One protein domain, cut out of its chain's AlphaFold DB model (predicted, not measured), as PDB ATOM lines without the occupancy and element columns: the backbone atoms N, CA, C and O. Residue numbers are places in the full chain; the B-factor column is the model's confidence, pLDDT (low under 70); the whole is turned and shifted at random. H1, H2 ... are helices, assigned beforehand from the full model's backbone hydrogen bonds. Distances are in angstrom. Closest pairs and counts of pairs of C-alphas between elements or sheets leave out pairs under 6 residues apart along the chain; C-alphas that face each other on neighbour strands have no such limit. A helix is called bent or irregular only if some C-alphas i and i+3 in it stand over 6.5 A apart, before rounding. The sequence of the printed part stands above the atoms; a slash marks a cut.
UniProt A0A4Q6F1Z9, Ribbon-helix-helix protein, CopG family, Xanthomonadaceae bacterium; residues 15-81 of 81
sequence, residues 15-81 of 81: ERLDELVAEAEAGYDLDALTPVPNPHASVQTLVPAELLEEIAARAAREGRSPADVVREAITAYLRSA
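What this domain is: This is residues 15 to 81 of the 81 residues of the protein "Ribbon-helix-helix protein, CopG family" of Xanthomonadaceae bacterium (UniProt A0A4Q6F1Z9). A lone helix, H1, stands at one end of a long, thin model, and a winding stretch without named elements, residues 27 to 48, leads from it to a small two-helix corner at the other end. In that corner residues 66 to 70 of H3 pack on residues 55 to 59 of H2, the two helices at about a right angle, and residues 71 to 81, of which 71 to 80 belong to H3, stick out. The printed part has 67 residues with three named helices, H1, H2 and H3 in that order along the chain, and no named strand; its class is all helix. The whole is extended, with a radius of gyration of the C-alphas of 20.0 A, and its outline is a rod spanning 63 by 24 by 22 A.

Where its parts are: Begin with the longest helix, H3, residues 66 to 80: find C-alpha 66 at (16.844, 140.552, 110.788) and go 21.5 A to C-alpha 80 at (2.983, 156.948, 110.246). Before it in the chain is H2, residues 49 to 62, which measures 20.3 A from first to last C-alpha. H2 is neither bent nor irregular, but only just: C-alphas 50 and 53 are 6.0 A apart. For H1, residues 15 to 26, look at C-alpha 15 at (23.742, 102.711, 84.927); from there the helix runs 16.6 A to C-alpha 26.

How they stand to each other: H3 touches H2 with residues 66 to 70 alone, and H2 touches H3 with residues 55 to 59 alone. Look there for the closest C-alphas of the two helices, those of Ala 59 and Pro 66, 5.2 A apart. The lines of H2 and H3 stand about perpendicular, at 80 degrees, and their centres are 13.6 A apart. A tight link of 3 residues joins them. H1 touches no helix: it is apart from H3 and apart from H2. In the backbones of H1 and H3 every O i to N i+4 pair is within hydrogen-bond range, while in H2 it is 8 of 10.

The domain as a whole: The two C-alphas farthest apart are those of Glu 15 and Ser 80, at 63.4 A. The printed part has no cut and ends at residue 81, the chain's last residue. The link from H1 to H2 is long, with 22 residues. Residues 15 to 46, of which 15 to 26 belong to H1, stand free, and so do residues 71 to 81, of which 71 to 80 belong to H3. In the B-factor column you will find a mean pLDDT of 86.6 for the printed part; it is under 70 at residue 39, residues 41 to 46 and residue 81.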
ATOM      1  N   GLU A  15      22.651 102.773  83.943       91.56
ATOM      2  CA  GLU A  15      23.742 102.711  84.927       91.56
ATOM      3  C   GLU A  15      23.924 104.051  85.653       91.56
ATOM      4  O   GLU A  15      24.045 104.089  86.873       91.56
ATOM      5  N   ARG A  16      23.862 105.173  84.921       91.81
ATOM      6  CA  ARG A  16      23.965 106.505  85.525       91.81
ATOM      7  C   ARG A  16      22.737 106.859  86.366       91.81
ATOM      8  O   ARG A  16      22.863 107.596  87.340       91.81
ATOM      9  N   LEU A  17      21.558 106.374  85.986       90.00
ATOM     10  CA  LEU A  17      20.346 106.546  86.780       90.00
ATOM     11  C   LEU A  17      20.442 105.766  88.100       90.00
ATOM     12  O   LEU A  17      20.143 106.332  89.147       90.00
ATOM     13  N   ASP A  18      20.925 104.526  88.058       92.81
ATOM     14  CA  ASP A  18      21.100 103.681  89.244       92.81
ATOM     15  C   ASP A  18      22.117 104.295  90.226       92.81
ATOM     16  O   ASP A  18      21.883 104.312  91.435       92.81
ATOM     17  N   GLU A  19      23.207 104.882  89.715       93.31
ATOM     18  CA  GLU A  19      24.168 105.646  90.525       93.31
ATOM     19  C   GLU A  19      23.514 106.830  91.248       93.31
ATOM     20  O   GLU A  19      23.743 107.032  92.439       93.31
ATOM     21  N   LEU A  20      22.696 107.612  90.537       90.00
ATOM     22  CA  LEU A  20      22.014 108.780  91.103       90.00
ATOM     23  C   LEU A  20      20.976 108.384  92.159       90.00
ATOM     24  O   LEU A  20      20.820 109.086  93.156       90.00
ATOM     25  N   VAL A  21      20.275 107.265  91.954       93.00
ATOM     26  CA  VAL A  21      19.338 106.721  92.946       93.00
ATOM     27  C   VAL A  21      20.092 106.298  94.203       93.00
ATOM     28  O   VAL A  21      19.716 106.712  95.298       93.00
ATOM     29  N   ALA A  22      21.188 105.551  94.056       94.06
ATOM     30  CA  ALA A  22      22.003 105.122  95.188       94.06
ATOM     31  C   ALA A  22      22.592 106.313  95.968       94.06
ATOM     32  O   ALA A  22      22.610 106.300  97.198       94.06
ATOM     33  N   GLU A  23      23.040 107.358  95.267       92.00
ATOM     34  CA  GLU A  23      23.512 108.608  95.873       92.00
ATOM     35  C   GLU A  23      22.400 109.300  96.679       92.00
ATOM     36  O   GLU A  23      22.611 109.685  97.829       92.00
ATOM     37  N   ALA A  24      21.199 109.411  96.108       90.25
ATOM     38  CA  ALA A  24      20.058 110.032  96.775       90.25
ATOM     39  C   ALA A  24      19.598 109.249  98.018       90.25
ATOM     40  O   ALA A  24      19.262 109.859  99.033       90.25
ATOM     41  N   GLU A  25      19.599 107.914  97.956       93.75
ATOM     42  CA  GLU A  25      19.235 107.043  99.081       93.75
ATOM     43  C   GLU A  25      20.283 107.044 100.200       93.75
ATOM     44  O   GLU A  25      19.923 106.952 101.375       93.75
ATOM     45  N   ALA A  26      21.569 107.180  99.860       92.69
ATOM     46  CA  ALA A  26      22.642 107.310 100.844       92.69
ATOM     47  C   ALA A  26      22.533 108.613 101.656       92.69
ATOM     48  O   ALA A  26      22.942 108.656 102.820       92.69
ATOM     49  N   GLY A  27      21.942 109.651 101.056       87.06
ATOM     50  CA  GLY A  27      21.790 110.971 101.654       87.06
ATOM     51  C   GLY A  27      23.097 111.767 101.688       87.06
ATOM     52  O   GLY A  27      24.188 111.248 101.457       87.06
ATOM     53  N   TYR A  28      22.982 113.062 101.988       85.44
ATOM     54  CA  TYR A  28      24.129 113.961 102.105       85.44
ATOM     55  C   TYR A  28      24.328 114.402 103.552       85.44
ATOM     56  O   TYR A  28      23.385 114.850 104.208       85.44
ATOM     57  N   ASP A  29      25.574 114.336 104.019       88.06
ATOM     58  CA  ASP A  29      25.999 115.009 105.244       88.06
ATOM     59  C   ASP A  29      26.199 116.499 104.950       88.06
ATOM     60  O   ASP A  29      27.215 116.914 104.390       88.06
ATOM     61  N   LEU A  30      25.194 117.302 105.294       84.75
ATOM     62  CA  LEU A  30      25.199 118.738 105.028       84.75
ATOM     63  C   LEU A  30      26.244 119.491 105.861       84.75
ATOM     64  O   LEU A  30      26.693 120.550 105.424       84.75
ATOM     65  N   ASP A  31      26.658 118.949 107.009       85.81
ATOM     66  CA  ASP A  31      27.638 119.588 107.892       85.81
ATOM     67  C   ASP A  31      29.070 119.460 107.341       85.81
ATOM     68  O   ASP A  31      29.933 120.294 107.624       85.81
ATOM     69  N   ALA A  32      29.321 118.447 106.505       85.69
ATOM     70  CA  ALA A  32      30.592 118.240 105.815       85.69
ATOM     71  C   ALA A  32      30.713 119.029 104.496       85.69
ATOM     72  O   ALA A  32      31.802 119.104 103.913       85.69
ATOM     73  N   LEU A  33      29.620 119.615 103.997       83.31
ATOM     74  CA  LEU A  33      29.621 120.355 102.737       83.31
ATOM     75  C   LEU A  33      30.135 121.784 102.929       83.31
ATOM     76  O   LEU A  33      29.711 122.518 103.817       83.31
ATOM     77  N   THR A  34      31.021 122.217 102.031       84.00
ATOM     78  CA  THR A  34      31.412 123.629 101.955       84.00
ATOM     79  C   THR A  34      30.305 124.413 101.249       84.00
ATOM     80  O   THR A  34      30.005 124.106 100.092       84.00
ATOM     81  N   PRO A  35      29.709 125.438 101.881       78.12
ATOM     82  CA  PRO A  35      28.717 126.277 101.226       78.12
ATOM     83  C   PRO A  35      29.345 126.996 100.033       78.12
ATOM     84  O   PRO A  35      30.335 127.713 100.177       78.12
ATOM     85  N   VAL A  36      28.753 126.826  98.855       81.44
ATOM     86  CA  VAL A  36      29.153 127.547  97.643       81.44
ATOM     87  C   VAL A  36      28.103 128.613  97.338       81.44
ATOM     88  O   VAL A  36      26.905 128.317  97.414       81.44
ATOM     89  N   PRO A  37      28.498 129.850  96.985       72.31
ATOM     90  CA  PRO A  37      27.549 130.860  96.541       72.31
ATOM     91  C   PRO A  37      26.759 130.345  95.337       72.31
ATOM     92  O   PRO A  37      27.346 129.906  94.349       72.31
ATOM     93  N   ASN A  38      25.430 130.402  95.409       73.44
ATOM     94  CA  ASN A  38      24.588 130.027  94.281       73.44
ATOM     95  C   ASN A  38      24.745 131.090  93.167       73.44
ATOM     96  O   ASN A  38      24.315 132.228  93.369       73.44
ATOM     97  N   PRO A  39      25.308 130.752  91.990       69.81
ATOM     98  CA  PRO A  39      25.547 131.715  90.909       69.81
ATOM     99  C   PRO A  39      24.249 132.233  90.269       69.81
ATOM    100  O   PRO A  39      24.264 133.231  89.551       69.81
ATOM    101  N   HIS A  40      23.124 131.569  90.537       70.44
ATOM    102  CA  HIS A  40      21.784 131.966  90.113       70.44
ATOM    103  C   HIS A  40      20.961 132.570  91.250       70.44
ATOM    104  O   HIS A  40      19.828 132.995  91.020       70.44
ATOM    105  N   ALA A  41      21.508 132.649  92.468       67.69
ATOM    106  CA  ALA A  41      20.919 133.464  93.513       67.69
ATOM    107  C   ALA A  41      21.202 134.930  93.188       67.69
ATOM    108  O   ALA A  41      22.062 135.579  93.777       67.69
ATOM    109  N   SER A  42      20.425 135.480  92.258       58.06
ATOM    110  CA  SER A  42      20.137 136.901  92.275       58.06
ATOM    111  C   SER A  42      19.300 137.152  93.524       58.06
ATOM    112  O   SER A  42      18.068 137.191  93.471       58.06
ATOM    113  N   VAL A  43      19.958 137.266  94.677       56.38
ATOM    114  CA  VAL A  43      19.353 137.965  95.800       56.38
ATOM    115  C   VAL A  43      19.136 139.363  95.249       56.38
ATOM    116  O   VAL A  43      20.096 140.096  95.029       56.38
ATOM    117  N   GLN A  44      17.896 139.702  94.896       56.91
ATOM    118  CA  GLN A  44      17.573 141.101  94.676       56.91
ATOM    119  C   GLN A  44      17.895 141.774  96.001       56.91
ATOM    120  O   GLN A  44      17.199 141.570  96.997       56.91
ATOM    121  N   THR A  45      19.016 142.484  96.042       54.84
ATOM    122  CA  THR A  45      19.418 143.296  97.178       54.84
ATOM    123  C   THR A  45      18.439 144.463  97.237       54.84
ATOM    124  O   THR A  45      18.694 145.544  96.726       54.84
ATOM    125  N   LEU A  46      17.247 144.199  97.778       67.25
ATOM    126  CA  LEU A  46      16.190 145.192  97.976       67.25
ATOM    127  C   LEU A  46      16.556 146.160  99.107       67.25
ATOM    128  O   LEU A  46      16.005 147.252  99.193       67.25
ATOM    129  N   VAL A  47      17.485 145.744  99.969       74.50
ATOM    130  CA  VAL A  47      18.009 146.524 101.084       74.50
ATOM    131  C   VAL A  47      19.446 146.932 100.749       74.50
ATOM    132  O   VAL A  47      20.275 146.037 100.584       74.50
ATOM    133  N   PRO A  48      19.750 148.239 100.645       82.69
ATOM    134  CA  PRO A  48      21.113 148.743 100.478       82.69
ATOM    135  C   PRO A  48      22.106 148.116 101.467       82.69
ATOM    136  O   PRO A  48      21.755 147.841 102.618       82.69
ATOM    137  N   ALA A  49      23.341 147.870 101.020       80.44
ATOM    138  CA  ALA A  49      24.337 147.112 101.780       80.44
ATOM    139  C   ALA A  49      24.677 147.770 103.126       80.44
ATOM    140  O   ALA A  49      24.817 147.081 104.134       80.44
ATOM    141  N   GLU A  50      24.721 149.099 103.156       82.75
ATOM    142  CA  GLU A  50      24.925 149.905 104.357       82.75
ATOM    143  C   GLU A  50      23.845 149.669 105.426       82.75
ATOM    144  O   GLU A  50      24.134 149.705 106.618       82.75
ATOM    145  N   LEU A  51      22.612 149.340 105.022       89.38
ATOM    146  CA  LEU A  51      21.524 149.057 105.957       89.38
ATOM    147  C   LEU A  51      21.562 147.617 106.474       89.38
ATOM    148  O   LEU A  51      21.042 147.347 107.556       89.38
ATOM    149  N   LEU A  52      22.168 146.679 105.737       89.25
ATOM    150  CA  LEU A  52      22.252 145.279 106.166       89.25
ATOM    151  C   LEU A  52      23.066 145.130 107.451       89.25
ATOM    152  O   LEU A  52      22.648 144.395 108.347       89.25
ATOM    153  N   GLU A  53      24.186 145.848 107.564       89.38
ATOM    154  CA  GLU A  53      25.009 145.841 108.777       89.38
ATOM    155  C   GLU A  53      24.241 146.405 109.977       89.38
ATOM    156  O   GLU A  53      24.231 145.801 111.052       89.38
ATOM    157  N   GLU A  54      23.519 147.511 109.790       93.19
ATOM    158  CA  GLU A  54      22.713 148.121 110.849       93.19
ATOM    159  C   GLU A  54      21.547 147.225 111.288       93.19
ATOM    160  O   GLU A  54      21.290 147.073 112.490       93.19
ATOM    161  N   ILE A  55      20.860 146.587 110.335       93.88
ATOM    162  CA  ILE A  55      19.772 145.641 110.612       93.88
ATOM    163  C   ILE A  55      20.313 144.434 111.378       93.88
ATOM    164  O   ILE A  55      19.709 144.035 112.375       93.88
ATOM    165  N   ALA A  56      21.445 143.867 110.954       93.62
ATOM    166  CA  ALA A  56      22.069 142.732 111.626       93.62
ATOM    167  C   ALA A  56      22.511 143.094 113.053       93.62
ATOM    168  O   ALA A  56      22.206 142.364 114.000       93.62
ATOM    169  N   ALA A  57      23.150 144.254 113.234       94.75
ATOM    170  CA  ALA A  57      23.566 144.744 114.546       94.75
ATOM    171  C   ALA A  57      22.368 144.995 115.477       94.75
ATOM    172  O   ALA A  57      22.417 144.676 116.670       94.75
ATOM    173  N   ARG A  58      21.267 145.544 114.948       96.31
ATOM    174  CA  ARG A  58      20.021 145.727 115.702       96.31
ATOM    175  C   ARG A  58      19.387 144.386 116.075       96.31
ATOM    176  O   ARG A  58      19.039 144.196 117.237       96.31
ATOM    177  N   ALA A  59      19.293 143.456 115.130       96.81
ATOM    178  CA  ALA A  59      18.734 142.124 115.344       96.81
ATOM    179  C   ALA A  59      19.493 141.353 116.438       96.81
ATOM    180  O   ALA A  59      18.870 140.827 117.360       96.81
ATOM    181  N   ALA A  60      20.830 141.375 116.399       96.88
ATOM    182  CA  ALA A  60      21.677 140.747 117.410       96.88
ATOM    183  C   ALA A  60      21.466 141.350 118.809       96.88
ATOM    184  O   ALA A  60      21.306 140.619 119.783       96.88
ATOM    185  N   ARG A  61      21.410 142.685 118.909       97.44
ATOM    186  CA  ARG A  61      21.173 143.401 120.175       97.44
ATOM    187  C   ARG A  61      19.788 143.131 120.765       97.44
ATOM    188  O   ARG A  61      19.643 143.137 121.982       97.44
ATOM    189  N   GLU A  62      18.787 142.909 119.921       96.12
ATOM    190  CA  GLU A  62      17.410 142.631 120.345       96.12
ATOM    191  C   GLU A  62      17.107 141.131 120.499       96.12
ATOM    192  O   GLU A  62      16.012 140.782 120.932       96.12
ATOM    193  N   GLY A  63      18.042 140.237 120.154       95.75
ATOM    194  CA  GLY A  63      17.803 138.791 120.159       95.75
ATOM    195  C   GLY A  63      16.714 138.357 119.169       95.75
ATOM    196  O   GLY A  63      15.957 137.427 119.442       95.75
ATOM    197  N   ARG A  64      16.593 139.061 118.040       96.56
ATOM    198  CA  ARG A  64      15.547 138.866 117.024       96.56
ATOM    199  C   ARG A  64      16.153 138.501 115.679       96.56
ATOM    200  O   ARG A  64      17.352 138.652 115.464       96.56
ATOM    201  N   SER A  65      15.313 138.056 114.745       95.38
ATOM    202  CA  SER A  65      15.758 137.877 113.365       95.38
ATOM    203  C   SER A  65      15.857 139.232 112.637       95.38
ATOM    204  O   SER A  65      15.036 140.125 112.880       95.38
ATOM    205  N   PRO A  66      16.800 139.396 111.689       93.12
ATOM    206  CA  PRO A  66      16.844 140.552 110.788       93.12
ATOM    207  C   PRO A  66      15.503 140.834 110.090       93.12
ATOM    208  O   PRO A  66      15.106 141.987 109.931       93.12
ATOM    209  N   ALA A  67      14.761 139.780 109.733       91.69
ATOM    210  CA  ALA A  67      13.449 139.897 109.105       91.69
ATOM    211  C   ALA A  67      12.407 140.563 110.020       91.69
ATOM    212  O   ALA A  67      11.574 141.330 109.537       91.69
ATOM    213  N   ASP A  68      12.449 140.311 111.331       94.88
ATOM    214  CA  ASP A  68      11.513 140.921 112.283       94.88
ATOM    215  C   ASP A  68      11.779 142.413 112.466       94.88
ATOM    216  O   ASP A  68      10.831 143.195 112.550       94.88
ATOM    217  N   VAL A  69      13.056 142.804 112.469       95.00
ATOM    218  CA  VAL A  69      13.481 144.209 112.520       95.00
ATOM    219  C   VAL A  69      12.972 144.966 111.291       95.00
ATOM    220  O   VAL A  69      12.362 146.029 111.423       95.00
ATOM    221  N   VAL A  70      13.163 144.399 110.096       93.50
ATOM    222  CA  VAL A  70      12.692 145.008 108.841       93.50
ATOM    223  C   VAL A  70      11.166 145.091 108.805       93.50
ATOM    224  O   VAL A  70      10.609 146.136 108.468       93.50
ATOM    225  N   ARG A  71      10.465 144.016 109.194       94.12
ATOM    226  CA  ARG A  71       8.996 143.984 109.208       94.12
ATOM    227  C   ARG A  71       8.413 145.043 110.136       94.12
ATOM    228  O   ARG A  71       7.439 145.703 109.773       94.12
ATOM    229  N   GLU A  72       9.002 145.224 111.314       95.00
ATOM    230  CA  GLU A  72       8.598 146.268 112.254       95.00
ATOM    231  C   GLU A  72       8.816 147.664 111.674       95.00
ATOM    232  O   GLU A  72       7.895 148.476 111.719       95.00
ATOM    233  N   ALA A  73       9.987 147.932 111.086       92.69
ATOM    234  CA  ALA A  73      10.301 149.232 110.499       92.69
ATOM    235  C   ALA A  73       9.320 149.607 109.374       92.69
ATOM    236  O   ALA A  73       8.779 150.713 109.370       92.69
ATOM    237  N   ILE A  74       9.021 148.666 108.472       93.38
ATOM    238  CA  ILE A  74       8.027 148.861 107.407       93.38
ATOM    239  C   ILE A  74       6.636 149.095 108.006       93.38
ATOM    240  O   ILE A  74       5.928 150.012 107.594       93.38
ATOM    241  N   THR A  75       6.242 148.302 109.006       96.25
ATOM    242  CA  THR A  75       4.935 148.448 109.668       96.25
ATOM    243  C   THR A  75       4.802 149.805 110.358       96.25
ATOM    244  O   THR A  75       3.743 150.424 110.289       96.25
ATOM    245  N   ALA A  76       5.858 150.274 111.025       95.00
ATOM    246  CA  ALA A  76       5.882 151.576 111.675       95.00
ATOM    247  C   ALA A  76       5.759 152.705 110.644       95.00
ATOM    248  O   ALA A  76       4.907 153.576 110.812       95.00
ATOM    249  N   TYR A  77       6.525 152.635 109.550       94.62
ATOM    250  CA  TYR A  77       6.447 153.599 108.452       94.62
ATOM    251  C   TYR A  77       5.033 153.685 107.865       94.62
ATOM    252  O   TYR A  77       4.460 154.769 107.818       94.62
ATOM    253  N   LEU A  78       4.433 152.542 107.513       95.50
ATOM    254  CA  LEU A  78       3.084 152.471 106.934       95.50
ATOM    255  C   LEU A  78       1.972 152.946 107.880       95.50
ATOM    256  O   LEU A  78       0.886 153.265 107.417       95.50
ATOM    257  N   ARG A  79       2.210 152.958 109.196       94.19
ATOM    258  CA  ARG A  79       1.270 153.510 110.186       94.19
ATOM    259  C   ARG A  79       1.457 155.007 110.417       94.19
ATOM    260  O   ARG A  79       0.549 155.647 110.933       94.19
ATOM    261  N   SER A  80       2.649 155.525 110.126       87.75
ATOM    262  CA  SER A  80       2.983 156.948 110.246       87.75
ATOM    263  C   SER A  80       2.773 157.743 108.955       87.75
ATOM    264  O   SER A  80       2.813 158.970 108.998       87.75
ATOM    265  N   ALA A  81       2.606 157.041 107.833       62.97
ATOM    266  CA  ALA A  81       2.269 157.582 106.521       62.97
ATOM    267  C   ALA A  81       0.754 157.784 106.385       62.97
ATOM    268  O   ALA A  81       0.367 158.775 105.729       62.97
TER     269      ALA A  81